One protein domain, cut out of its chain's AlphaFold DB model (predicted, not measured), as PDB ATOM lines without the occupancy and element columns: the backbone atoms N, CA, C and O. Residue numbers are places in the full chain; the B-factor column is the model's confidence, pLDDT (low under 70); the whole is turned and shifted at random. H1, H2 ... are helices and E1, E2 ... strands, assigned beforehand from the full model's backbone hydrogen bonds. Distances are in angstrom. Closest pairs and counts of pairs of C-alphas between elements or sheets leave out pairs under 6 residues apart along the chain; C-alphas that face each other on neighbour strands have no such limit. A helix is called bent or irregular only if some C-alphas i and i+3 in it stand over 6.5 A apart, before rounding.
ATOM      1  N   THR A   2     166.147 192.147 214.563       67.88
ATOM      2  CA  THR A   2     166.672 190.762 214.574       67.88
ATOM      3  C   THR A   2     165.643 189.674 214.220       67.88
ATOM      4  O   THR A   2     165.983 188.722 213.525       67.88
ATOM      5  N   GLY A   3     164.371 189.829 214.608       57.19
ATOM      6  CA  GLY A   3     163.315 188.849 214.295       57.19
ATOM      7  C   GLY A   3     162.977 188.719 212.801       57.19
ATOM      8  O   GLY A   3     162.631 187.637 212.337       57.19
ATOM      9  N   PHE A   4     163.140 189.796 212.024       64.50
ATOM     10  CA  PHE A   4     162.863 189.790 210.583       64.50
ATOM     11  C   PHE A   4     163.958 189.049 209.798       64.50
ATOM     12  O   PHE A   4     163.661 188.294 208.877       64.50
ATOM     13  N   ALA A   5     165.220 189.183 210.221       70.38
ATOM     14  CA  ALA A   5     166.341 188.443 209.644       70.38
ATOM     15  C   ALA A   5     166.238 186.930 209.914       70.38
ATOM     16  O   ALA A   5     166.484 186.131 209.012       70.38
ATOM     17  N   ALA A   6     165.806 186.534 211.117       69.19
ATOM     18  CA  ALA A   6     165.562 185.130 211.452       69.19
ATOM     19  C   ALA A   6     164.420 184.525 210.616       69.19
ATOM     20  O   ALA A   6     164.544 183.407 210.122       69.19
ATOM     21  N   PHE A   7     163.340 185.279 210.393       72.94
ATOM     22  CA  PHE A   7     162.228 184.851 209.544       72.94
ATOM     23  C   PHE A   7     162.650 184.677 208.079       72.94
ATOM     24  O   PHE A   7     162.343 183.652 207.476       72.94
ATOM     25  N   ILE A   8     163.409 185.630 207.523       74.81
ATOM     26  CA  ILE A   8     163.945 185.529 206.158       74.81
ATOM     27  C   ILE A   8     164.897 184.335 206.035       74.81
ATOM     28  O   ILE A   8     164.767 183.567 205.089       74.81
ATOM     29  N   ALA A   9     165.805 184.122 206.991       72.88
ATOM     30  CA  ALA A   9     166.725 182.983 206.969       72.88
ATOM     31  C   ALA A   9     165.986 181.632 207.006       72.88
ATOM     32  O   ALA A   9     166.342 180.702 206.283       72.88
ATOM     33  N   LEU A  10     164.913 181.539 207.794       72.56
ATOM     34  CA  LEU A  10     164.079 180.343 207.905       72.56
ATOM     35  C   LEU A  10     163.255 180.112 206.624       72.56
ATOM     36  O   LEU A  10     163.147 178.981 206.152       72.56
ATOM     37  N   LEU A  11     162.770 181.180 205.985       75.62
ATOM     38  CA  LEU A  11     162.129 181.129 204.667       75.62
ATOM     39  C   LEU A  11     163.098 180.685 203.568       75.62
ATOM     40  O   LEU A  11     162.758 179.804 202.783       75.62
ATOM     41  N   VAL A  12     164.312 181.237 203.532       75.81
ATOM     42  CA  VAL A  12     165.357 180.856 202.567       75.81
ATOM     43  C   VAL A  12     165.799 179.402 202.776       75.81
ATOM     44  O   VAL A  12     166.134 178.733 201.805       75.81
ATOM     45  N   GLY A  13     165.736 178.879 204.006       75.00
ATOM     46  CA  GLY A  13     166.020 177.473 204.307       75.00
ATOM     47  C   GLY A  13     164.881 176.501 203.962       75.00
ATOM     48  O   GLY A  13     165.133 175.425 203.424       75.00
ATOM     49  N   ILE A  14     163.621 176.862 204.239       82.62
ATOM     50  CA  ILE A  14     162.461 175.964 204.072       82.62
ATOM     51  C   ILE A  14     161.868 176.019 202.660       82.62
ATOM     52  O   ILE A  14     161.430 174.995 202.128       82.62
ATOM     53  N   LEU A  15     161.858 177.186 202.015       81.25
ATOM     54  CA  LEU A  15     161.260 177.356 200.690       81.25
ATOM     55  C   LEU A  15     161.884 176.440 199.614       81.25
ATOM     56  O   LEU A  15     161.118 175.840 198.853       81.25
ATOM     57  N   PRO A  16     163.219 176.232 199.553       82.19
ATOM     58  CA  PRO A  16     163.821 175.285 198.615       82.19
ATOM     59  C   PRO A  16     163.343 173.848 198.841       82.19
ATOM     60  O   PRO A  16     163.100 173.130 197.871       82.19
ATOM     61  N   LEU A  17     163.149 173.438 200.101       82.12
ATOM     62  CA  LEU A  17     162.645 172.106 200.453       82.12
ATOM     63  C   LEU A  17     161.197 171.919 199.990       82.12
ATOM     64  O   LEU A  17     160.864 170.893 199.396       82.12
ATOM     65  N   LEU A  18     160.345 172.927 200.187       83.56
ATOM     66  CA  LEU A  18     158.956 172.894 199.722       83.56
ATOM     67  C   LEU A  18     158.866 172.837 198.191       83.56
ATOM     68  O   LEU A  18     158.103 172.036 197.646       83.56
ATOM     69  N   LEU A  19     159.674 173.636 197.487       85.38
ATOM     70  CA  LEU A  19     159.737 173.620 196.024       85.38
ATOM     71  C   LEU A  19     160.274 172.286 195.491       85.38
ATOM     72  O   LEU A  19     159.733 171.753 194.518       85.38
ATOM     73  N   ALA A  20     161.299 171.719 196.132       84.38
ATOM     74  CA  ALA A  20     161.832 170.406 195.788       84.38
ATOM     75  C   ALA A  20     160.779 169.304 195.983       84.38
ATOM     76  O   ALA A  20     160.577 168.491 195.081       84.38
ATOM     77  N   ASN A  21     160.045 169.323 197.099       85.62
ATOM     78  CA  ASN A  21     158.956 168.379 197.362       85.62
ATOM     79  C   ASN A  21     157.818 168.517 196.343       85.62
ATOM     80  O   ASN A  21     157.334 167.516 195.814       85.62
ATOM     81  N   ALA A  22     157.426 169.744 195.992       86.69
ATOM     82  CA  ALA A  22     156.406 169.980 194.975       86.69
ATOM     83  C   ALA A  22     156.831 169.444 193.596       86.69
ATOM     84  O   ALA A  22     156.031 168.809 192.905       86.69
ATOM     85  N   ARG A  23     158.098 169.648 193.202       88.25
ATOM     86  CA  ARG A  23     158.657 169.103 191.952       88.25
ATOM     87  C   ARG A  23     158.700 167.576 191.967       88.25
ATOM     88  O   ARG A  23     158.218 166.964 191.017       88.25
ATOM     89  N   ARG A  24     159.186 166.961 193.052       88.00
ATOM     90  CA  ARG A  24     159.221 165.494 193.206       88.00
ATOM     91  C   ARG A  24     157.827 164.881 193.155       88.00
ATOM     92  O   ARG A  24     157.630 163.873 192.489       88.00
ATOM     93  N   LYS A  25     156.834 165.521 193.776       89.25
ATOM     94  CA  LYS A  25     155.434 165.081 193.710       89.25
ATOM     95  C   LYS A  25     154.876 165.135 192.284       89.25
ATOM     96  O   LYS A  25     154.152 164.228 191.885       89.25
ATOM     97  N   ARG A  26     155.217 166.169 191.503       89.56
ATOM     98  CA  ARG A  26     154.843 166.244 190.078       89.56
ATOM     99  C   ARG A  26     155.511 165.138 189.261       89.56
ATOM    100  O   ARG A  26     154.822 164.477 188.498       89.56
ATOM    101  N   GLN A  27     156.808 164.901 189.461       90.69
ATOM    102  CA  GLN A  27     157.534 163.808 188.800       90.69
ATOM    103  C   GLN A  27     156.921 162.441 189.130       90.69
ATOM    104  O   GLN A  27     156.663 161.658 188.224       90.69
ATOM    105  N   ALA A  28     156.600 162.195 190.403       91.81
ATOM    106  CA  ALA A  28     155.955 160.962 190.840       91.81
ATOM    107  C   ALA A  28     154.575 160.760 190.192       91.81
ATOM    108  O   ALA A  28     154.233 159.639 189.836       91.81
ATOM    109  N   LYS A  29     153.795 161.833 189.987       93.12
ATOM    110  CA  LYS A  29     152.518 161.755 189.262       93.12
ATOM    111  C   LYS A  29     152.694 161.394 187.787       93.12
ATOM    112  O   LYS A  29     151.941 160.570 187.287       93.12
ATOM    113  N   VAL A  30     153.677 161.989 187.109       92.44
ATOM    114  CA  VAL A  30     153.982 161.652 185.707       92.44
ATOM    115  C   VAL A  30     154.424 160.195 185.598       92.44
ATOM    116  O   VAL A  30     153.904 159.462 184.764       92.44
ATOM    117  N   LEU A  31     155.316 159.749 186.486       93.06
ATOM    118  CA  LEU A  31     155.752 158.354 186.531       93.06
ATOM    119  C   LEU A  31     154.585 157.402 186.817       93.06
ATOM    120  O   LEU A  31     154.480 156.359 186.188       93.06
ATOM    121  N   ALA A  32     153.684 157.772 187.726       93.44
ATOM    122  CA  ALA A  32     152.495 156.986 188.024       93.44
ATOM    123  C   ALA A  32     151.535 156.878 186.833       93.44
ATOM    124  O   ALA A  32     150.866 155.858 186.703       93.44
ATOM    125  N   GLN A  33     151.477 157.893 185.967       93.25
ATOM    126  CA  GLN A  33     150.688 157.828 184.739       93.25
ATOM    127  C   GLN A  33     151.304 156.851 183.738       93.25
ATOM    128  O   GLN A  33     150.623 155.932 183.301       93.25
ATOM    129  N   VAL A  34     152.609 156.973 183.478       92.88
ATOM    130  CA  VAL A  34     153.346 156.019 182.628       92.88
ATOM    131  C   VAL A  34     153.214 154.592 183.165       92.88
ATOM    132  O   VAL A  34     153.001 153.656 182.401       92.88
ATOM    133  N   LEU A  35     153.287 154.424 184.487       94.38
ATOM    134  CA  LEU A  35     153.102 153.130 185.128       94.38
ATOM    135  C   LEU A  35     151.678 152.592 184.949       94.38
ATOM    136  O   LEU A  35     151.510 151.402 184.715       94.38
ATOM    137  N   ALA A  36     150.649 153.431 185.078       94.00
ATOM    138  CA  ALA A  36     149.268 153.002 184.874       94.00
ATOM    139  C   ALA A  36     149.030 152.520 183.431       94.00
ATOM    140  O   ALA A  36     148.330 151.524 183.229       94.00
ATOM    141  N   ASP A  37     149.654 153.175 182.451       91.94
ATOM    142  CA  ASP A  37     149.598 152.783 181.041       91.94
ATOM    143  C   ASP A  37     150.348 151.460 180.799       91.94
ATOM    144  O   ASP A  37     149.802 150.539 180.192       91.94
ATOM    145  N   ASP A  38     151.555 151.304 181.350       93.62
ATOM    146  CA  ASP A  38     152.328 150.056 181.256       93.62
ATOM    147  C   ASP A  38     151.590 148.874 181.909       93.62
ATOM    148  O   ASP A  38     151.415 147.816 181.301       93.62
ATOM    149  N   LEU A  39     151.044 149.076 183.112       94.25
ATOM    150  CA  LEU A  39     150.218 148.084 183.806       94.25
ATOM    151  C   LEU A  39     148.942 147.737 183.031       94.25
ATOM    152  O   LEU A  39     148.452 146.615 183.141       94.25
ATOM    153  N   SER A  40     148.403 148.665 182.239       93.19
ATOM    154  CA  SER A  40     147.259 148.394 181.363       93.19
ATOM    155  C   SER A  40     147.608 147.412 180.257       93.19
ATOM    156  O   SER A  40     146.866 146.456 180.033       93.19
ATOM    157  N   ILE A  41     148.763 147.603 179.621       92.06
ATOM    158  CA  ILE A  41     149.271 146.687 178.599       92.06
ATOM    159  C   ILE A  41     149.555 145.318 179.231       92.06
ATOM    160  O   ILE A  41     149.093 144.298 178.717       92.06
ATOM    161  N   GLN A  42     150.239 145.285 180.379       93.56
ATOM    162  CA  GLN A  42     150.522 144.036 181.090       93.56
ATOM    163  C   GLN A  42     149.235 143.286 181.481       93.56
ATOM    164  O   GLN A  42     149.141 142.079 181.252       93.56
ATOM    165  N   GLU A  43     148.218 143.977 182.015       92.56
ATOM    166  CA  GLU A  43     146.928 143.360 182.353       92.56
ATOM    167  C   GLU A  43     146.210 142.825 181.110       92.56
ATOM    168  O   GLU A  43     145.700 141.705 181.141       92.56
ATOM    169  N   LEU A  44     146.175 143.601 180.020       92.38
ATOM    170  CA  LEU A  44     145.541 143.204 178.763       92.38
ATOM    171  C   LEU A  44     146.148 141.899 178.232       92.38
ATOM    172  O   LEU A  44     145.419 140.946 177.955       92.38
ATOM    173  N   HIS A  45     147.478 141.839 178.139       90.94
ATOM    174  CA  HIS A  45     148.192 140.648 177.680       90.94
ATOM    175  C   HIS A  45     147.981 139.456 178.612       90.94
ATOM    176  O   HIS A  45     147.737 138.345 178.139       90.94
ATOM    177  N   LEU A  46     148.018 139.681 179.927       90.81
ATOM    178  CA  LEU A  46     147.814 138.625 180.910       90.81
ATOM    179  C   LEU A  46     146.395 138.050 180.830       90.81
ATOM    180  O   LEU A  46     146.225 136.838 180.727       90.81
ATOM    181  N   ARG A  47     145.367 138.907 180.796       90.62
ATOM    182  CA  ARG A  47     143.964 138.485 180.650       90.62
ATOM    183  C   ARG A  47     143.703 137.782 179.326       90.62
ATOM    184  O   ARG A  47     142.955 136.809 179.307       90.62
ATOM    185  N   ALA A  48     144.303 138.259 178.238       89.56
ATOM    186  CA  ALA A  48     144.192 137.609 176.940       89.56
ATOM    187  C   ALA A  48     144.817 136.209 176.975       89.56
ATOM    188  O   ALA A  48     144.191 135.254 176.523       89.56
ATOM    189  N   ALA A  49     146.000 136.067 177.581       88.00
ATOM    190  CA  ALA A  49     146.673 134.780 177.745       88.00
ATOM    191  C   ALA A  49     145.803 133.773 178.513       88.00
ATOM    192  O   ALA A  49     145.696 132.619 178.105       88.00
ATOM    193  N   MET A  50     145.130 134.215 179.582       87.25
ATOM    194  CA  MET A  50     144.247 133.354 180.384       87.25
ATOM    195  C   MET A  50     142.982 132.921 179.641       87.25
ATOM    196  O   MET A  50     142.385 131.905 179.978       87.25
ATOM    197  N   GLN A  51     142.595 133.664 178.605       86.56
ATOM    198  CA  GLN A  51     141.459 133.340 177.752       86.56
ATOM    199  C   GLN A  51     141.845 132.495 176.537       86.56
ATOM    200  O   GLN A  51     140.947 132.049 175.837       86.56
ATOM    201  N   VAL A  52     143.128 132.247 176.249       82.38
ATOM    202  CA  VAL A  52     143.534 131.385 175.120       82.38
ATOM    203  C   VAL A  52     143.023 129.939 175.263       82.38
ATOM    204  O   VAL A  52     142.468 129.443 174.280       82.38
ATOM    205  N   PRO A  53     143.131 129.263 176.424       80.81
ATOM    206  CA  PRO A  53     142.664 127.885 176.587       80.81
ATOM    207  C   PRO A  53     141.170 127.746 176.291       80.81
ATOM    208  O   PRO A  53     140.370 128.609 176.657       80.81
ATOM    209  N   ASN A  54     140.775 126.649 175.643       67.44
ATOM    210  CA  ASN A  54     139.360 126.346 175.454       67.44
ATOM    211  C   ASN A  54     138.797 125.752 176.759       67.44
ATOM    212  O   ASN A  54     139.376 124.835 177.345       67.44
ATOM    213  N   ALA A  55     137.703 126.329 177.250       55.16
ATOM    214  CA  ALA A  55     137.378 126.443 178.675       55.16
ATOM    215  C   ALA A  55     136.968 125.158 179.436       55.16
ATOM    216  O   ALA A  55     136.472 125.275 180.551       55.16
ATOM    217  N   GLN A  56     137.139 123.946 178.895       59.09
ATOM    218  CA  GLN A  56     136.616 122.736 179.556       59.09
ATOM    219  C   GLN A  56     137.644 121.974 180.406       59.09
ATOM    220  O   GLN A  56     137.300 121.582 181.516       59.09
ATOM    221  N   ASP A  57     138.911 121.881 179.985       67.81
ATOM    222  CA  ASP A  57     139.912 121.063 180.706       67.81
ATOM    223  C   ASP A  57     141.202 121.823 181.076       67.81
ATOM    224  O   ASP A  57     142.139 121.245 181.630       67.81
ATOM    225  N   GLY A  58     141.312 123.109 180.706       71.75
ATOM    226  CA  GLY A  58     142.555 123.886 180.846       71.75
ATOM    227  C   GLY A  58     143.745 123.277 180.093       71.75
ATOM    228  O   GLY A  58     144.903 123.555 180.420       71.75
ATOM    229  N   ARG A  59     143.460 122.417 179.109       78.31
ATOM    230  CA  ARG A  59     144.440 121.806 178.217       78.31
ATOM    231  C   ARG A  59     144.688 122.726 177.035       78.31
ATOM    232  O   ARG A  59     143.748 123.212 176.414       78.31
ATOM    233  N   VAL A  60     145.957 122.918 176.717       79.75
ATOM    234  CA  VAL A  60     146.409 123.688 175.561       79.75
ATOM    235  C   VAL A  60     147.380 122.870 174.738       79.75
ATOM    236  O   VAL A  60     148.179 122.086 175.257       79.75
ATOM    237  N   THR A  61     147.309 123.048 173.429       78.44
ATOM    238  CA  THR A  61     148.331 122.564 172.505       78.44
ATOM    239  C   THR A  61     149.656 123.290 172.749       78.44
ATOM    240  O   THR A  61     149.696 124.382 173.318       78.44
ATOM    241  N   ALA A  62     150.768 122.703 172.308       76.44
ATOM    242  CA  ALA A  62     152.088 123.324 172.411       76.44
ATOM    243  C   ALA A  62     152.163 124.746 171.796       76.44
ATOM    244  O   ALA A  62     152.905 125.588 172.296       76.44
ATOM    245  N   TRP A  63     151.383 125.051 170.754       75.88
ATOM    246  CA  TRP A  63     151.390 126.358 170.071       75.88
ATOM    247  C   TRP A  63     150.581 127.393 170.840       75.88
ATOM    248  O   TRP A  63     151.049 128.513 171.033       75.88
ATOM    249  N   GLU A  64     149.403 127.017 171.333       80.44
ATOM    250  CA  GLU A  64     148.635 127.858 172.255       80.44
ATOM    251  C   GLU A  64     149.462 128.166 173.505       80.44
ATOM    252  O   GLU A  64     149.581 129.325 173.893       80.44
ATOM    253  N   TYR A  65     150.128 127.153 174.069       82.12
ATOM    254  CA  TYR A  65     151.043 127.323 175.193       82.12
ATOM    255  C   TYR A  65     152.190 128.290 174.869       82.12
ATOM    256  O   TYR A  65     152.519 129.152 175.679       82.12
ATOM    257  N   GLN A  66     152.776 128.213 173.670       82.19
ATOM    258  CA  GLN A  66     153.820 129.149 173.247       82.19
ATOM    259  C   GLN A  66     153.311 130.597 173.182       82.19
ATOM    260  O   GLN A  66     154.019 131.514 173.601       82.19
ATOM    261  N   GLN A  67     152.102 130.824 172.659       83.62
ATOM    262  CA  GLN A  67     151.518 132.168 172.594       83.62
ATOM    263  C   GLN A  67     151.164 132.702 173.985       83.62
ATOM    264  O   GLN A  67     151.418 133.871 174.270       83.62
ATOM    265  N   ILE A  68     150.663 131.840 174.872       85.62
ATOM    266  CA  ILE A  68     150.429 132.160 176.285       85.62
ATOM    267  C   ILE A  68     151.742 132.576 176.952       85.62
ATOM    268  O   ILE A  68     151.818 133.665 177.514       85.62
ATOM    269  N   SER A  69     152.804 131.781 176.818       83.75
ATOM    270  CA  SER A  69     154.120 132.096 177.386       83.75
ATOM    271  C   SER A  69     154.675 133.425 176.867       83.75
ATOM    272  O   SER A  69     155.189 134.219 177.651       83.75
ATOM    273  N   LYS A  70     154.524 133.717 175.567       84.56
ATOM    274  CA  LYS A  70     154.911 135.015 174.985       84.56
ATOM    275  C   LYS A  70     154.109 136.176 175.569       84.56
ATOM    276  O   LYS A  70     154.688 137.215 175.861       84.56
ATOM    277  N   ALA A  71     152.801 136.011 175.746       85.69
ATOM    278  CA  ALA A  71     151.946 137.044 176.319       85.69
ATOM    279  C   ALA A  71     152.257 137.294 177.806       85.69
ATOM    280  O   ALA A  71     152.321 138.443 178.230       85.69
ATOM    281  N   ILE A  72     152.533 136.244 178.586       87.31
ATOM    282  CA  ILE A  72     152.924 136.368 180.000       87.31
ATOM    283  C   ILE A  72     154.345 136.950 180.135       87.31
ATOM    284  O   ILE A  72     154.630 137.658 181.097       87.31
ATOM    285  N   ALA A  73     155.235 136.739 179.160       85.31
ATOM    286  CA  ALA A  73     156.589 137.306 179.168       85.31
ATOM    287  C   ALA A  73     156.637 138.848 179.164       85.31
ATOM    288  O   ALA A  73     157.685 139.416 179.466       85.31
ATOM    289  N   PHE A  74     155.519 139.527 178.878       85.06
ATOM    290  CA  PHE A  74     155.396 140.981 179.021       85.06
ATOM    291  C   PHE A  74     155.374 141.459 180.479       85.06
ATOM    292  O   PHE A  74     155.534 142.654 180.722       85.06
ATOM    293  N   LEU A  75     155.195 140.562 181.454       89.44
ATOM    294  CA  LEU A  75     155.162 140.943 182.863       89.44
ATOM    295  C   LEU A  75     156.508 141.515 183.322       89.44
ATOM    296  O   LEU A  75     157.553 140.858 183.271       89.44
ATOM    297  N   ASN A  76     156.465 142.742 183.835       90.19
ATOM    298  CA  ASN A  76     157.643 143.466 184.277       90.19
ATOM    299  C   ASN A  76     157.373 144.232 185.574       90.19
ATOM    300  O   ASN A  76     156.549 145.140 185.624       90.19
ATOM    301  N   ALA A  77     158.127 143.894 186.620       92.25
ATOM    302  CA  ALA A  77     158.048 144.571 187.911       92.25
ATOM    303  C   ALA A  77     158.861 145.877 187.966       92.25
ATOM    304  O   ALA A  77     158.623 146.693 188.853       92.25
ATOM    305  N   GLN A  78     159.817 146.089 187.049       91.56
ATOM    306  CA  GLN A  78     160.765 147.208 187.139       91.56
ATOM    307  C   GLN A  78     160.080 148.586 187.205       91.56
ATOM    308  O   GLN A  78     160.408 149.343 188.116       91.56
ATOM    309  N   PRO A  79     159.079 148.906 186.361       90.31
ATOM    310  CA  PRO A  79     158.408 150.206 186.422       90.31
ATOM    311  C   PRO A  79     157.700 150.454 187.765       90.31
ATOM    312  O   PRO A  79     157.654 151.581 188.258       90.31
ATOM    313  N   VAL A  80     157.181 149.394 188.401       92.31
ATOM    314  CA  VAL A  80     156.581 149.474 189.744       92.31
ATOM    315  C   VAL A  80     157.663 149.725 190.798       92.31
ATOM    316  O   VAL A  80     157.475 150.554 191.689       92.31
ATOM    317  N   MET A  81     158.812 149.048 190.684       89.88
ATOM    318  CA  MET A  81     159.961 149.231 191.580       89.88
ATOM    319  C   MET A  81     160.537 150.648 191.496       89.88
ATOM    320  O   MET A  81     160.878 151.233 192.523       89.88
ATOM    321  N   ASP A  82     160.580 151.243 190.304       90.56
ATOM    322  CA  ASP A  82     161.067 152.610 190.111       90.56
ATOM    323  C   ASP A  82     160.204 153.629 190.873       90.56
ATOM    324  O   ASP A  82     160.723 154.587 191.454       90.56
ATOM    325  N   LEU A  83     158.891 153.387 190.973       90.00
ATOM    326  CA  LEU A  83     157.974 154.231 191.740       90.00
ATOM    327  C   LEU A  83     158.223 154.158 193.260       90.00
ATOM    328  O   LEU A  83     157.941 155.128 193.970       90.00
ATOM    329  N   ILE A  84     158.817 153.072 193.776       88.56
ATOM    330  CA  ILE A  84     159.157 152.930 195.207       88.56
ATOM    331  C   ILE A  84     160.167 153.994 195.649       88.56
ATOM    332  O   ILE A  84     160.086 154.488 196.779       88.56
ATOM    333  N   SER A  85     161.059 154.432 194.755       87.19
ATOM    334  CA  SER A  85     162.005 155.527 195.029       87.19
ATOM    335  C   SER A  85     161.305 156.858 195.359       87.19
ATOM    336  O   SER A  85     161.869 157.718 196.038       87.19
ATOM    337  N   PHE A  86     160.037 157.006 194.955       89.12
ATOM    338  CA  PHE A  86     159.192 158.160 195.253       89.12
ATOM    339  C   PHE A  86     158.267 157.953 196.456       89.12
ATOM    340  O   PHE A  86     157.511 158.874 196.776       89.12
ATOM    341  N   SER A  87     158.349 156.816 197.160       89.12
ATOM    342  CA  SER A  87     157.474 156.460 198.288       89.12
ATOM    343  C   SER A  87     157.250 157.558 199.340       89.12
ATOM    344  O   SER A  87     156.098 157.700 199.750       89.12
ATOM    345  N   PRO A  88     158.224 158.424 199.715       89.31
ATOM    346  CA  PRO A  88     157.965 159.507 200.672       89.31
ATOM    347  C   PRO A  88     156.947 160.550 200.184       89.31
ATOM    348  O   PRO A  88     156.416 161.321 200.977       89.31
ATOM    349  N   ASN A  89     156.692 160.607 198.874       88.94
ATOM    350  CA  ASN A  89     155.769 161.546 198.235       88.94
ATOM    351  C   ASN A  89     154.442 160.890 197.815       88.94
ATOM    352  O   ASN A  89     153.570 161.578 197.270       88.94
ATOM    353  N   LEU A  90     154.297 159.581 198.035       90.75
ATOM    354  CA  LEU A  90     153.092 158.827 197.711       90.75
ATOM    355  C   LEU A  90     152.149 158.776 198.923       90.75
ATOM    356  O   LEU A  90     152.599 158.765 200.069       90.75
ATOM    357  N   PRO A  91     150.828 158.701 198.702       92.12
ATOM    358  CA  PRO A  91     149.892 158.348 199.762       92.12
ATOM    359  C   PRO A  91     150.186 156.949 200.323       92.12
ATOM    360  O   PRO A  91     150.534 156.044 199.568       92.12
ATOM    361  N   SER A  92     149.960 156.737 201.622       90.06
ATOM    362  CA  SER A  92     150.225 155.452 202.293       90.06
ATOM    363  C   SER A  92     149.525 154.261 201.629       90.06
ATOM    364  O   SER A  92     150.152 153.228 201.413       90.06
ATOM    365  N   TYR A  93     148.261 154.425 201.223       91.25
ATOM    366  CA  TYR A  93     147.508 153.382 200.515       91.25
ATOM    367  C   TYR A  93     148.168 152.972 199.191       91.25
ATOM    368  O   TYR A  93     148.068 151.818 198.781       91.25
ATOM    369  N   LEU A  94     148.844 153.910 198.521       93.81
ATOM    370  CA  LEU A  94     149.509 153.655 197.251       93.81
ATOM    371  C   LEU A  94     150.844 152.946 197.474       93.81
ATOM    372  O   LEU A  94     151.169 152.040 196.721       93.81
ATOM    373  N   VAL A  95     151.577 153.290 198.538       92.56
ATOM    374  CA  VAL A  95     152.826 152.600 198.907       92.56
ATOM    375  C   VAL A  95     152.579 151.108 199.136       92.56
ATOM    376  O   VAL A  95     153.301 150.278 198.585       92.56
ATOM    377  N   SER A  96     151.530 150.752 199.886       90.88
ATOM    378  CA  SER A  96     151.161 149.348 200.115       90.88
ATOM    379  C   SER A  96     150.768 148.631 198.819       90.88
ATOM    380  O   SER A  96     151.230 147.518 198.576       90.88
ATOM    381  N   ALA A  97     149.968 149.277 197.962       92.94
ATOM    382  CA  ALA A  97     149.550 148.705 196.680       92.94
ATOM    383  C   ALA A  97     150.732 148.491 195.717       92.94
ATOM    384  O   ALA A  97     150.814 147.456 195.057       92.94
ATOM    385  N   VAL A  98     151.669 149.444 195.663       93.88
ATOM    386  CA  VAL A  98     152.901 149.356 194.864       93.88
ATOM    387  C   VAL A  98     153.759 148.190 195.345       93.88
ATOM    388  O   VAL A  98     154.173 147.372 194.529       93.88
ATOM    389  N   ALA A  99     153.983 148.064 196.656       91.69
ATOM    390  CA  ALA A  99     154.783 146.978 197.217       91.69
ATOM    391  C   ALA A  99     154.170 145.595 196.936       91.69
ATOM    392  O   ALA A  99     154.879 144.682 196.512       91.69
ATOM    393  N   GLN A 100     152.853 145.449 197.120       92.44
ATOM    394  CA  GLN A 100     152.148 144.199 196.831       92.44
ATOM    395  C   GLN A 100     152.247 143.828 195.346       92.44
ATOM    396  O   GLN A 100     152.624 142.704 195.016       92.44
ATOM    397  N   CYS A 101     151.949 144.768 194.448       93.81
ATOM    398  CA  CYS A 101     151.988 144.510 193.010       93.81
ATOM    399  C   CYS A 101     153.414 144.201 192.525       93.81
ATOM    400  O   CYS A 101     153.613 143.257 191.764       93.81
ATOM    401  N   ALA A 102     154.423 144.924 193.026       93.38
ATOM    402  CA  ALA A 102     155.825 144.654 192.715       93.38
ATOM    403  C   ALA A 102     156.239 143.229 193.107       93.38
ATOM    404  O   ALA A 102     156.887 142.532 192.321       93.38
ATOM    405  N   ALA A 103     155.843 142.778 194.302       92.06
ATOM    406  CA  ALA A 103     156.105 141.417 194.759       92.06
ATOM    407  C   ALA A 103     155.416 140.378 193.858       92.06
ATOM    408  O   ALA A 103     156.069 139.439 193.401       92.06
ATOM    409  N   MET A 104     154.134 140.575 193.537       92.44
ATOM    410  CA  MET A 104     153.375 139.655 192.684       92.44
ATOM    411  C   MET A 104     153.943 139.555 191.268       92.44
ATOM    412  O   MET A 104     154.129 138.449 190.764       92.44
ATOM    413  N   LEU A 105     154.294 140.684 190.646       92.50
ATOM    414  CA  LEU A 105     154.930 140.708 189.325       92.50
ATOM    415  C   LEU A 105     156.318 140.057 189.339       92.50
ATOM    416  O   LEU A 105     156.684 139.357 188.395       92.50
ATOM    417  N   SER A 106     157.085 140.241 190.416       90.69
ATOM    418  CA  SER A 106     158.408 139.620 190.564       90.69
ATOM    419  C   SER A 106     158.304 138.097 190.674       90.69
ATOM    420  O   SER A 106     159.029 137.379 189.984       90.69
ATOM    421  N   ILE A 107     157.360 137.596 191.480       90.19
ATOM    422  CA  ILE A 107     157.076 136.158 191.596       90.19
ATOM    423  C   ILE A 107     156.556 135.611 190.261       90.19
ATOM    424  O   ILE A 107     156.963 134.527 189.841       90.19
ATOM    425  N   ALA A 108     155.708 136.368 189.556       88.25
ATOM    426  CA  ALA A 108     155.177 135.965 188.254       88.25
ATOM    427  C   ALA A 108     156.297 135.773 187.245       88.25
ATOM    428  O   ALA A 108     156.388 134.722 186.616       88.25
ATOM    429  N   ARG A 109     157.220 136.732 187.172       84.00
ATOM    430  CA  ARG A 109     158.377 136.646 186.287       84.00
ATOM    431  C   ARG A 109     159.284 135.459 186.608       84.00
ATOM    432  O   ARG A 109     159.783 134.816 185.689       84.00
ATOM    433  N   GLN A 110     159.478 135.133 187.886       83.81
ATOM    434  CA  GLN A 110     160.239 133.944 188.282       83.81
ATOM    435  C   GLN A 110     159.527 132.644 187.889       83.81
ATOM    436  O   GLN A 110     160.184 131.692 187.476       83.81
ATOM    437  N   ARG A 111     158.191 132.606 187.958       80.06
ATOM    438  CA  ARG A 111     157.395 131.448 187.530       80.06
ATOM    439  C   ARG A 111     157.439 131.206 186.020       80.06
ATOM    440  O   ARG A 111     157.447 130.047 185.617       80.06
ATOM    441  N   ILE A 112     157.554 132.256 185.202       72.31
ATOM    442  CA  ILE A 112     157.699 132.137 183.735       72.31
ATOM    443  C   ILE A 112     158.911 131.277 183.355       72.31
ATOM    444  O   ILE A 112     158.838 130.515 182.398       72.31
ATOM    445  N   VAL A 113     160.008 131.345 184.121       56.44
ATOM    446  CA  VAL A 113     161.239 130.570 183.864       56.44
ATOM    447  C   VAL A 113     160.997 129.053 183.931       56.44
ATOM    448  O   VAL A 113     161.739 128.285 183.325       56.44
ATOM    449  N   PHE A 114     159.939 128.614 184.616       55.66
ATOM    450  CA  PHE A 114     159.561 127.204 184.719       55.66
ATOM    451  C   PHE A 114     158.526 126.759 183.680       55.66
ATOM    452  O   PHE A 114     158.159 125.584 183.662       55.66
ATOM    453  N   LEU A 115     158.063 127.653 182.797       65.06
ATOM    454  CA  LEU A 115     157.207 127.259 181.684       65.06
ATOM    455  C   LEU A 115     158.056 126.438 180.702       65.06
ATOM    456  O   LEU A 115     158.917 126.972 180.009       65.06
ATOM    457  N   ALA A 116     157.835 125.121 180.680       65.25
ATOM    458  CA  ALA A 116     158.572 124.190 179.829       65.25
ATOM    459  C   ALA A 116     158.547 124.631 178.358       65.25
ATOM    460  O   ALA A 116     157.496 125.040 177.869       65.25
ATOM    461  N   ASP A 117     159.669 124.510 177.643       68.69
ATOM    462  CA  ASP A 117     159.694 124.772 176.200       68.69
ATOM    463  C   ASP A 117     158.712 123.810 175.501       68.69
ATOM    464  O   ASP A 117     158.879 122.583 175.620       68.69
ATOM    465  N   PRO A 118     157.637 124.317 174.864       71.19
ATOM    466  CA  PRO A 118     156.568 123.473 174.366       71.19
ATOM    467  C   PRO A 118     157.088 122.516 173.297       71.19
ATOM    468  O   PRO A 118     157.486 122.902 172.195       71.19
ATOM    469  N   LYS A 119     157.045 121.224 173.613       67.19
ATOM    470  CA  LYS A 119     157.425 120.169 172.696       67.19
ATOM    471  C   LYS A 119     156.281 119.854 171.755       67.19
ATOM    472  O   LYS A 119     155.126 119.698 172.153       67.19
ATOM    473  N   PRO A 120     156.625 119.626 170.496       60.88
ATOM    474  CA  PRO A 120     155.652 119.232 169.521       60.88
ATOM    475  C   PRO A 120     154.794 118.000 169.807       60.88
ATOM    476  O   PRO A 120     155.310 116.962 170.211       60.88
ATOM    477  N   GLY A 121     153.495 118.109 169.512       63.12
ATOM    478  CA  GLY A 121     152.506 117.040 169.684       63.12
ATOM    479  C   GLY A 121     152.112 116.799 171.141       63.12
ATOM    480  O   GLY A 121     151.339 115.885 171.416       63.12
ATOM    481  N   GLN A 122     152.639 117.601 172.072       69.69
ATOM    482  CA  GLN A 122     152.269 117.550 173.477       69.69
ATOM    483  C   GLN A 122     151.130 118.526 173.769       69.69
ATOM    484  O   GLN A 122     151.037 119.611 173.187       69.69
ATOM    485  N   SER A 123     150.277 118.119 174.702       74.94
ATOM    486  CA  SER A 123     149.288 118.982 175.332       74.94
ATOM    487  C   SER A 123     149.736 119.280 176.755       74.94
ATOM    488  O   SER A 123     150.184 118.384 177.472       74.94
ATOM    489  N   TYR A 124     149.579 120.530 177.165       77.88
ATOM    490  CA  TYR A 124     149.927 121.020 178.492       77.88
ATOM    491  C   TYR A 124     148.651 121.320 179.257       77.88
ATOM    492  O   TYR A 124     147.688 121.814 178.681       77.88
ATOM    493  N   THR A 125     148.636 121.015 180.552       81.31
ATOM    494  CA  THR A 125     147.531 121.406 181.434       81.31
ATOM    495  C   THR A 125     147.976 122.626 182.213       81.31
ATOM    496  O   THR A 125     148.952 122.542 182.950       81.31
ATOM    497  N   ILE A 126     147.272 123.742 182.044       80.25
ATOM    498  CA  ILE A 126     147.615 125.028 182.666       80.25
ATOM    499  C   ILE A 126     146.513 125.557 183.587       80.25
ATOM    500  O   ILE A 126     146.615 126.670 184.082       80.25
ATOM    501  N   ALA A 127     145.471 124.765 183.865       75.50
ATOM    502  CA  ALA A 127     144.343 125.172 184.712       75.50
ATOM    503  C   ALA A 127     144.776 125.781 186.065       75.50
ATOM    504  O   ALA A 127     144.237 126.802 186.484       75.50
ATOM    505  N   GLY A 128     145.779 125.187 186.725       75.44
ATOM    506  CA  GLY A 128     146.312 125.695 187.996       75.44
ATOM    507  C   GLY A 128     147.104 127.000 187.860       75.44
ATOM    508  O   GLY A 128     147.060 127.843 188.755       75.44
ATOM    509  N   ASP A 129     147.787 127.195 186.732       81.81
ATOM    510  CA  ASP A 129     148.520 128.430 186.449       81.81
ATOM    511  C   ASP A 129     147.564 129.570 186.100       81.81
ATOM    512  O   ASP A 129     147.808 130.706 186.505       81.81
ATOM    513  N   ILE A 130     146.442 129.269 185.432       82.25
ATOM    514  CA  ILE A 130     145.433 130.267 185.058       82.25
ATOM    515  C   ILE A 130     144.919 131.014 186.286       82.25
ATOM    516  O   ILE A 130     145.046 132.234 186.348       82.25
ATOM    517  N   GLY A 131     144.415 130.302 187.299       82.94
ATOM    518  CA  GLY A 131     143.876 130.949 188.503       82.94
ATOM    519  C   GLY A 131     144.924 131.776 189.263       82.94
ATOM    520  O   GLY A 131     144.622 132.810 189.867       82.94
ATOM    521  N   TRP A 132     146.192 131.361 189.198       86.19
ATOM    522  CA  TRP A 132     147.287 132.119 189.792       86.19
ATOM    523  C   TRP A 132     147.561 133.424 189.028       86.19
ATOM    524  O   TRP A 132     147.652 134.492 189.636       86.19
ATOM    525  N   TYR A 133     147.634 133.368 187.699       88.25
ATOM    526  CA  TYR A 133     147.816 134.552 186.857       88.25
ATOM    527  C   TYR A 133     146.582 135.470 186.840       88.25
ATOM    528  O   TYR A 133     146.736 136.685 186.746       88.25
ATOM    529  N   GLU A 134     145.368 134.951 187.029       88.56
ATOM    530  CA  GLU A 134     144.174 135.771 187.282       88.56
ATOM    531  C   GLU A 134     144.312 136.597 188.566       88.56
ATOM    532  O   GLU A 134     143.950 137.776 188.596       88.56
ATOM    533  N   SER A 135     144.903 136.013 189.612       90.50
ATOM    534  CA  SER A 135     145.192 136.726 190.860       90.50
ATOM    535  C   SER A 135     146.231 137.834 190.649       90.50
ATOM    536  O   SER A 135     146.069 138.938 191.170       90.50
ATOM    537  N   VAL A 136     147.255 137.586 189.821       92.69
ATOM    538  CA  VAL A 136     148.222 138.619 189.405       92.69
ATOM    539  C   VAL A 136     147.517 139.745 188.642       92.69
ATOM    540  O   VAL A 136     147.720 140.914 188.963       92.69
ATOM    541  N   ALA A 137     146.641 139.422 187.685       92.00
ATOM    542  CA  ALA A 137     145.872 140.417 186.936       92.00
ATOM    543  C   ALA A 137     144.978 141.270 187.855       92.00
ATOM    544  O   ALA A 137     144.861 142.480 187.662       92.00
ATOM    545  N   ALA A 138     144.379 140.662 188.884       91.62
ATOM    546  CA  ALA A 138     143.582 141.378 189.874       91.62
ATOM    547  C   ALA A 138     144.424 142.360 190.707       91.62
ATOM    548  O   ALA A 138     143.967 143.469 190.987       91.62
ATOM    549  N   ASP A 139     145.648 141.993 191.085       93.94
ATOM    550  CA  ASP A 139     146.546 142.885 191.828       93.94
ATOM    551  C   ASP A 139     147.112 144.016 190.952       93.94
ATOM    552  O   ASP A 139     147.205 145.156 191.420       93.94
ATOM    553  N   ILE A 140     147.370 143.754 189.664       94.38
ATOM    554  CA  ILE A 140     147.670 144.801 188.673       94.38
ATOM    555  C   ILE A 140     146.508 145.801 188.589       94.38
ATOM    556  O   ILE A 140     146.724 147.010 188.717       94.38
ATOM    557  N   LEU A 141     145.271 145.312 188.449       93.06
ATOM    558  CA  LEU A 141     144.076 146.155 188.381       93.06
ATOM    559  C   LEU A 141     143.914 147.013 189.643       93.06
ATOM    560  O   LEU A 141     143.660 148.214 189.538       93.06
ATOM    561  N   LYS A 142     144.089 146.431 190.838       93.44
ATOM    562  CA  LYS A 142     144.019 147.174 192.110       93.44
ATOM    563  C   LYS A 142     145.021 148.323 192.147       93.44
ATOM    564  O   LYS A 142     144.647 149.439 192.516       93.44
ATOM    565  N   LEU A 143     146.274 148.070 191.753       95.31
ATOM    566  CA  LEU A 143     147.281 149.126 191.684       95.31
ATOM    567  C   LEU A 143     146.883 150.187 190.654       95.31
ATOM    568  O   LEU A 143     146.944 151.376 190.961       95.31
ATOM    569  N   ARG A 144     146.412 149.787 189.468       95.06
ATOM    570  CA  ARG A 144     146.007 150.735 188.425       95.06
ATOM    571  C   ARG A 144     144.876 151.653 188.896       95.06
ATOM    572  O   ARG A 144     144.974 152.869 188.759       95.06
ATOM    573  N   VAL A 145     143.846 151.098 189.534       94.44
ATOM    574  CA  VAL A 145     142.747 151.874 190.136       94.44
ATOM    575  C   VAL A 145     143.274 152.856 191.189       94.44
ATOM    576  O   VAL A 145     142.863 154.017 191.211       94.44
ATOM    577  N   ALA A 146     144.214 152.429 192.040       94.88
ATOM    578  CA  ALA A 146     144.826 153.303 193.040       94.88
ATOM    579  C   ALA A 146     145.652 154.442 192.408       94.88
ATOM    580  O   ALA A 146     145.578 155.579 192.883       94.88
ATOM    581  N   LEU A 147     146.395 154.164 191.330       95.38
ATOM    582  CA  LEU A 147     147.165 155.160 190.576       95.38
ATOM    583  C   LEU A 147     146.237 156.187 189.916       95.38
ATOM    584  O   LEU A 147     146.407 157.385 190.138       95.38
ATOM    585  N   HIS A 148     145.211 155.737 189.191       94.94
ATOM    586  CA  HIS A 148     144.222 156.609 188.549       94.94
ATOM    587  C   HIS A 148     143.501 157.505 189.557       94.94
ATOM    588  O   HIS A 148     143.432 158.723 189.369       94.94
ATOM    589  N   ARG A 149     143.077 156.941 190.697       94.44
ATOM    590  CA  ARG A 149     142.481 157.713 191.796       94.44
ATOM    591  C   ARG A 149     143.414 158.811 192.309       94.44
ATOM    592  O   ARG A 149     142.959 159.904 192.635       94.44
ATOM    593  N   TRP A 150     144.710 158.531 192.419       94.50
ATOM    594  CA  TRP A 150     145.686 159.499 192.914       94.50
ATOM    595  C   TRP A 150     146.035 160.592 191.889       94.50
ATOM    596  O   TRP A 150     146.246 161.759 192.252       94.50
ATOM    597  N   ILE A 151     146.101 160.226 190.610       94.50
ATOM    598  CA  ILE A 151     146.412 161.144 189.509       94.50
ATOM    599  C   ILE A 151     145.203 162.033 189.193       94.50
ATOM    600  O   ILE A 151     145.400 163.209 188.882       94.50
ATOM    601  N   GLY A 152     143.984 161.518 189.387       91.38
ATOM    602  CA  GLY A 152     142.726 162.185 189.052       91.38
ATOM    603  C   GLY A 152     142.235 161.841 187.645       91.38
ATOM    604  O   GLY A 152     141.713 162.714 186.962       91.38
ATOM    605  N   SER A 153     142.447 160.602 187.201       91.38
ATOM    606  CA  SER A 153     141.977 160.075 185.913       91.38
ATOM    607  C   SER A 153     141.138 158.810 186.113       91.38
ATOM    608  O   SER A 153     141.070 158.279 187.223       91.38
ATOM    609  N   GLU A 154     140.478 158.337 185.056       88.62
ATOM    610  CA  GLU A 154     139.651 157.127 185.102       88.62
ATOM    611  C   GLU A 154     140.413 155.903 184.570       88.62
ATOM    612  O   GLU A 154     141.093 156.008 183.545       88.62
ATOM    613  N   PRO A 155     140.322 154.743 185.247       86.31
ATOM    614  CA  PRO A 155     140.905 153.504 184.759       86.31
ATOM    615  C   PRO A 155     140.106 152.957 183.576       86.31
ATOM    616  O   PRO A 155     138.893 152.774 183.664       86.31
ATOM    617  N   GLN A 156     140.799 152.601 182.499       82.19
ATOM    618  CA  GLN A 156     140.189 151.889 181.380       82.19
ATOM    619  C   GLN A 156     139.895 150.425 181.759       82.19
ATOM    620  O   GLN A 156     140.609 149.825 182.569       82.19
ATOM    621  N   ILE A 157     138.830 149.846 181.196       81.44
ATOM    622  CA  ILE A 157     138.433 148.445 181.401       81.44
ATOM    623  C   ILE A 157     138.694 147.679 180.103       81.44
ATOM    624  O   ILE A 157     138.144 148.024 179.066       81.44
ATOM    625  N   PHE A 158     139.497 146.617 180.177       78.69
ATOM    626  CA  PHE A 158     140.018 145.897 179.005       78.69
ATOM    627  C   PHE A 158     139.334 144.546 178.742       78.69
ATOM    628  O   PHE A 158     139.938 143.651 178.161       78.69
ATOM    629  N   ALA A 159     138.102 144.336 179.217       79.06
ATOM    630  CA  ALA A 159     137.454 143.024 179.124       79.06
ATOM    631  C   ALA A 159     137.248 142.565 177.664       79.06
ATOM    632  O   ALA A 159     137.596 141.433 177.322       79.06
ATOM    633  N   ASP A 160     136.738 143.454 176.810       83.00
ATOM    634  CA  ASP A 160     136.473 143.159 175.396       83.00
ATOM    635  C   ASP A 160     137.758 143.165 174.553       83.00
ATOM    636  O   ASP A 160     137.949 142.303 173.689       83.00
ATOM    637  N   ASP A 161     138.695 144.063 174.869       87.19
ATOM    638  CA  ASP A 161     140.012 144.109 174.230       87.19
ATOM    639  C   ASP A 161     140.815 142.832 174.510       87.19
ATOM    640  O   ASP A 161     141.430 142.266 173.606       87.19
ATOM    641  N   ALA A 162     140.766 142.322 175.747       85.12
ATOM    642  CA  ALA A 162     141.434 141.080 176.126       85.12
ATOM    643  C   ALA A 162     140.861 139.877 175.372       85.12
ATOM    644  O   ALA A 162     141.619 139.005 174.950       85.12
ATOM    645  N   ARG A 163     139.539 139.844 175.157       86.75
ATOM    646  CA  ARG A 163     138.888 138.797 174.361       86.75
ATOM    647  C   ARG A 163     139.330 138.861 172.902       86.75
ATOM    648  O   ARG A 163     139.722 137.844 172.335       86.75
ATOM    649  N   THR A 164     139.342 140.060 172.325       89.06
ATOM    650  CA  THR A 164     139.794 140.294 170.946       89.06
ATOM    651  C   THR A 164     141.257 139.881 170.764       89.06
ATOM    652  O   THR A 164     141.609 139.192 169.803       89.06
ATOM    653  N   LEU A 165     142.125 140.240 171.713       87.81
ATOM    654  CA  LEU A 165     143.526 139.830 171.703       87.81
ATOM    655  C   LEU A 165     143.671 138.310 171.860       87.81
ATOM    656  O   LEU A 165     144.463 137.709 171.138       87.81
ATOM    657  N   ALA A 166     142.893 137.670 172.735       85.44
ATOM    658  CA  ALA A 166     142.901 136.215 172.899       85.44
ATOM    659  C   ALA A 166     142.505 135.488 171.604       85.44
ATOM    660  O   ALA A 166     143.161 134.523 171.205       85.44
ATOM    661  N   GLU A 167     141.479 135.971 170.900       86.12
ATOM    662  CA  GLU A 167     141.095 135.445 169.588       86.12
ATOM    663  C   GLU A 167     142.211 135.606 168.553       86.12
ATOM    664  O   GLU A 167     142.488 134.675 167.795       86.12
ATOM    665  N   ASN A 168     142.892 136.753 168.540       86.38
ATOM    666  CA  ASN A 168     144.033 136.974 167.656       86.38
ATOM    667  C   ASN A 168     145.205 136.039 167.990       86.38
ATOM    668  O   ASN A 168     145.781 135.451 167.077       86.38
ATOM    669  N   LEU A 169     145.517 135.827 169.272       83.75
ATOM    670  CA  LEU A 169     146.547 134.876 169.705       83.75
ATOM    671  C   LEU A 169     146.215 133.443 169.268       83.75
ATOM    672  O   LEU A 169     147.099 132.738 168.782       83.75
ATOM    673  N   ARG A 170     144.945 133.028 169.358       82.31
ATOM    674  CA  ARG A 170     144.481 131.728 168.840       82.31
ATOM    675  C   ARG A 170     144.616 131.634 167.320       82.31
ATOM    676  O   ARG A 170     145.123 130.636 166.819       82.31
ATOM    677  N   LYS A 171     144.217 132.670 166.573       82.38
ATOM    678  CA  LYS A 171     144.373 132.713 165.104       82.38
ATOM    679  C   LYS A 171     145.840 132.615 164.687       82.38
ATOM    680  O   LYS A 171     146.160 131.875 163.764       82.38
ATOM    681  N   VAL A 172     146.729 133.315 165.390       79.50
ATOM    682  CA  VAL A 172     148.182 133.239 165.174       79.50
ATOM    683  C   VAL A 172     148.705 131.838 165.502       79.50
ATOM    684  O   VAL A 172     149.462 131.276 164.714       79.50
ATOM    685  N   ALA A 173     148.269 131.233 166.612       71.38
ATOM    686  CA  ALA A 173     148.624 129.855 166.956       71.38
ATOM    687  C   ALA A 173     148.210 128.856 165.859       71.38
ATOM    688  O   ALA A 173     149.007 127.996 165.494       71.38
ATOM    689  N   LEU A 174     147.006 129.010 165.297       73.44
ATOM    690  CA  LEU A 174     146.495 128.189 164.193       73.44
ATOM    691  C   LEU A 174     147.246 128.436 162.874       73.44
ATOM    692  O   LEU A 174     147.549 127.492 162.154       73.44
ATOM    693  N   ALA A 175     147.593 129.683 162.552       70.62
ATOM    694  CA  ALA A 175     148.351 130.001 161.339       70.62
ATOM    695  C   ALA A 175     149.755 129.368 161.354       70.62
ATOM    696  O   ALA A 175     150.212 128.832 160.345       70.62
ATOM    697  N   HIS A 176     150.409 129.365 162.517       64.25
ATOM    698  CA  HIS A 176     151.711 128.724 162.701       64.25
ATOM    699  C   HIS A 176     151.643 127.197 162.805       64.25
ATOM    700  O   HIS A 176     152.688 126.552 162.773       64.25
ATOM    701  N   GLU A 177     150.450 126.600 162.883       65.19
ATOM    702  CA  GLU A 177     150.277 125.145 162.932       65.19
ATOM    703  C   GLU A 177     150.870 124.463 161.687       65.19
ATOM    704  O   GLU A 177     151.492 123.407 161.796       65.19
ATOM    705  N   ASN A 178     150.744 125.082 160.506       63.75
ATOM    706  CA  ASN A 178     151.256 124.525 159.249       63.75
ATOM    707  C   ASN A 178     152.787 124.571 159.155       63.75
ATOM    708  O   ASN A 178     153.414 123.551 158.863       63.75
ATOM    709  N   ASP A 179     153.398 125.719 159.453       62.72
ATOM    710  CA  ASP A 179     154.863 125.864 159.491       62.72
ATOM    711  C   ASP A 179     155.484 124.897 160.499       62.72
ATOM    712  O   ASP A 179     156.525 124.275 160.270       62.72
ATOM    713  N   TRP A 180     154.784 124.719 161.612       59.41
ATOM    714  CA  TRP A 180     155.175 123.836 162.682       59.41
ATOM    715  C   TRP A 180     155.036 122.344 162.311       59.41
ATOM    716  O   TRP A 180     155.969 121.571 162.557       59.41
ATOM    717  N   ARG A 181     153.937 121.925 161.655       63.31
ATOM    718  CA  ARG A 181     153.765 120.547 161.142       63.31
ATOM    719  C   ARG A 181     154.899 120.193 160.180       63.31
ATOM    720  O   ARG A 181     155.476 119.108 160.274       63.31
ATOM    721  N   ASN A 182     155.265 121.141 159.318       65.81
ATOM    722  CA  ASN A 182     156.348 120.991 158.350       65.81
ATOM    723  C   ASN A 182     157.725 120.871 159.027       65.81
ATOM    724  O   ASN A 182     158.501 119.974 158.692       65.81
ATOM    725  N   ALA A 183     158.021 121.713 160.023       62.00
ATOM    726  CA  ALA A 183     159.279 121.650 160.771       62.00
ATOM    727  C   ALA A 183     159.460 120.315 161.523       62.00
ATOM    728  O   ALA A 183     160.571 119.792 161.623       62.00
ATOM    729  N   LYS A 184     158.368 119.718 162.013       59.91
ATOM    730  CA  LYS A 184     158.405 118.448 162.752       59.91
ATOM    731  C   LYS A 184     158.455 117.203 161.888       59.91
ATOM    732  O   LYS A 184     159.154 116.262 162.267       59.91
ATOM    733  N   ALA A 185     157.777 117.204 160.741       67.00
ATOM    734  CA  ALA A 185     157.962 116.164 159.732       67.00
ATOM    735  C   ALA A 185     159.444 116.063 159.336       67.00
ATOM    736  O   ALA A 185     159.995 114.965 159.254       67.00
ATOM    737  N   LYS A 186     160.112 117.217 159.207       73.50
ATOM    738  CA  LYS A 186     161.548 117.304 158.935       73.50
ATOM    739  C   LYS A 186     162.411 116.737 160.069       73.50
ATOM    740  O   LYS A 186     163.222 115.858 159.820       73.50
ATOM    741  N   GLU A 187     162.191 117.133 161.325       71.69
ATOM    742  CA  GLU A 187     162.983 116.606 162.455       71.69
ATOM    743  C   GLU A 187     162.811 115.085 162.659       71.69
ATOM    744  O   GLU A 187     163.750 114.380 163.034       71.69
ATOM    745  N   GLN A 188     161.604 114.551 162.435       71.88
ATOM    746  CA  GLN A 188     161.357 113.105 162.507       71.88
ATOM    747  C   GLN A 188     162.057 112.351 161.377       71.88
ATOM    748  O   GLN A 188     162.606 111.273 161.620       71.88
ATOM    749  N   TYR A 189     162.057 112.922 160.172       75.88
ATOM    750  CA  TYR A 189     162.808 112.405 159.037       75.88
ATOM    751  C   TYR A 189     164.310 112.372 159.346       75.88
ATOM    752  O   TYR A 189     164.925 111.312 159.241       75.88
ATOM    753  N   ASP A 190     164.874 113.473 159.845       79.12
ATOM    754  CA  ASP A 190     166.300 113.577 160.168       79.12
ATOM    755  C   ASP A 190     166.717 112.534 161.225       79.12
ATOM    756  O   ASP A 190     167.679 111.788 161.032       79.12
ATOM    757  N   LYS A 191     165.923 112.360 162.292       80.81
ATOM    758  CA  LYS A 191     166.160 111.313 163.307       80.81
ATOM    759  C   LYS A 191     166.032 109.892 162.762       80.81
ATOM    760  O   LYS A 191     166.715 108.984 163.240       80.81
ATOM    761  N   ALA A 192     165.124 109.655 161.818       78.94
ATOM    762  CA  ALA A 192     164.985 108.347 161.186       78.94
ATOM    763  C   ALA A 192     166.208 108.026 160.314       78.94
ATOM    764  O   ALA A 192     166.718 106.906 160.376       78.94
ATOM    765  N   VAL A 193     166.713 109.018 159.578       82.12
ATOM    766  CA  VAL A 193     167.932 108.912 158.767       82.12
ATOM    767  C   VAL A 193     169.155 108.636 159.645       82.12
ATOM    768  O   VAL A 193     169.884 107.681 159.376       82.12
ATOM    769  N   GLU A 194     169.339 109.376 160.741       82.25
ATOM    770  CA  GLU A 194     170.437 109.137 161.693       82.25
ATOM    771  C   GLU A 194     170.404 107.716 162.274       82.25
ATOM    772  O   GLU A 194     171.425 107.030 162.331       82.25
ATOM    773  N   ARG A 195     169.218 107.222 162.656       82.25
ATOM    774  CA  ARG A 195     169.056 105.851 163.169       82.25
ATOM    775  C   ARG A 195     169.394 104.795 162.126       82.25
ATOM    776  O   ARG A 195     169.953 103.760 162.485       82.25
ATOM    777  N   MET A 196     169.059 105.022 160.856       76.19
ATOM    778  CA  MET A 196     169.434 104.112 159.768       76.19
ATOM    779  C   MET A 196     170.950 104.100 159.551       76.19
ATOM    780  O   MET A 196     171.533 103.027 159.410       76.19
ATOM    781  N   GLN A 197     171.599 105.264 159.599       81.19
ATOM    782  CA  GLN A 197     173.054 105.374 159.470       81.19
ATOM    783  C   GLN A 197     173.789 104.681 160.628       81.19
ATOM    784  O   GLN A 197     174.702 103.897 160.382       81.19
ATOM    785  N   GLN A 198     173.338 104.870 161.872       78.62
ATOM    786  CA  GLN A 198     173.906 104.197 163.052       78.62
ATOM    787  C   GLN A 198     173.728 102.672 163.020       78.62
ATOM    788  O   GLN A 198     174.596 101.928 163.475       78.62
ATOM    789  N   ARG A 199     172.613 102.179 162.464       74.19
ATOM    790  CA  ARG A 199     172.373 100.737 162.280       74.19
ATOM    791  C   ARG A 199     173.273 100.109 161.219       74.19
ATOM    792  O   ARG A 199     173.553  98.917 161.294       74.19
ATOM    793  N   ASN A 200     173.684 100.896 160.229       70.19
ATOM    794  CA  ASN A 200     174.562 100.440 159.160       70.19
ATOM    795  C   ASN A 200     176.038 100.497 159.576       70.19
ATOM    796  O   ASN A 200     176.798  99.623 159.178       70.19
ATOM    797  N   SER A 201     176.437 101.446 160.431       64.88
ATOM    798  CA  SER A 201     177.809 101.527 160.955       64.88
ATOM    799  C   SER A 201     178.138 100.480 162.026       64.88
ATOM    800  O   SER A 201     179.301 100.167 162.224       64.88
ATOM    801  N   THR A 202     177.134  99.922 162.710       65.31
ATOM    802  CA  THR A 202     177.305  98.856 163.722       65.31
ATOM    803  C   THR A 202     177.296  97.440 163.140       65.31
ATOM    804  O   THR A 202     177.525  96.477 163.867       65.31
ATOM    805  N   LYS A 203     177.004  97.300 161.842       57.19
ATOM    806  CA  LYS A 203     176.997  96.024 161.111       57.19
ATOM    807  C   LYS A 203     178.231  95.813 160.229       57.19
ATOM    808  O   LYS A 203     178.303  94.780 159.564       57.19
TER     809      LYS A 203
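AT A GLANCE: This is residues 2 to 203 of the 204 residues of an uncharacterized protein of Stenotrophomonas sp. Nf4 (UniProt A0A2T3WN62). What does the model look like? A long rod: its body is a set of helices side by side, in which residues 28 to 51 of H1, H3, H4 and H5 make a ring of contacts, with H2, H6a and a tiny two-stranded sheet toward one end, while residues 2 to 20 of H1 stick out as an arm at one end and residues 185 to 203 at the other. What is it made of? The printed part has 202 residues, mostly helix, with six named helices and two named strands in the order H1 E1 H2 H3 H4 E2 H5 H6; the sheet, E1 - E2, is antiparallel. How large is its outline? It is extended, with a radius of gyration of the C-alphas of 25.6 A and spans of 109 by 42 by 25 A.

IN THESE COORDINATES: Where is the sheet? E1 is residues 59 to 61, and E2 is residues 123 to 125. Where are the helices before E2? H1, residues 2 to 51, is 72.7 A long from C-alpha 2 at (166.672, 190.762, 214.574), and neither bent nor irregular, but only just: C-alphas 13 and 16 are 6.5 A apart. H2 is residues 62 to 72, H3 residues 78 to 84, and H4 residues 92 to 112, 30.7 A. Which follow? H5, residues 127 to 151, is 36.3 A long. H6, residues 159 to 201, was assigned as one helix by its hydrogen bonds but is bent, with C-alphas 175 and 178 6.5 A apart: arm H6a is residues 159 to 175, 24.6 A, and arm H6b residues 178 to 201, 35.2 A, ending at C-alpha 201 (177.809, 101.527, 160.955).

HOW THE PARTS SIT: How do the strands pair? E1 and E2 are antiparallel at 147 degrees, with N 60 and O 124 within hydrogen-bond range at 2.8 A. What does H1 touch? With residues 29 to 50 alone it touches H5, opposite ways at a shallow tilt of 33 degrees, only just short of steep; the closest C-alphas, of Ala 36 and Arg 144, are 5.3 A apart. It also touches H2 (Ala 49 and Ile 68, closest C-alphas, 4.8 A), H3 (Leu 35 and Pro 79, 6.2 A) and H6a (Ala 48 and Ala 166, 4.5 A). What else touches? H4 touches H5, closest C-alphas Ala 97 and Leu 143 at 5.5 A, and forms a helical hairpin with H3; H2 touches H6a, closest C-alphas Trp 63 and Ala 173 at 5.4 A; H6b touches no helix. Are the helix backbones complete? Every O i to N i+4 pair is within hydrogen-bond range in H2, H4, H6a and H6b, against 44 of 46 in H1, 2 of 3 in H3 and 19 of 21 in H5.

THE WHOLE: How far does it reach? The C-alphas of Thr 2 and Lys 203, the two farthest apart, are 109.3 A apart; without the stretches that stand free the body spans 61 by 28 by 27 A. Is the printed part whole? It has no cut, and no link is long. Where is confidence low? The mean pLDDT of the printed part is 82.5, and 30 residues are under 70, among them residues 113 to 117 and 176 to 185.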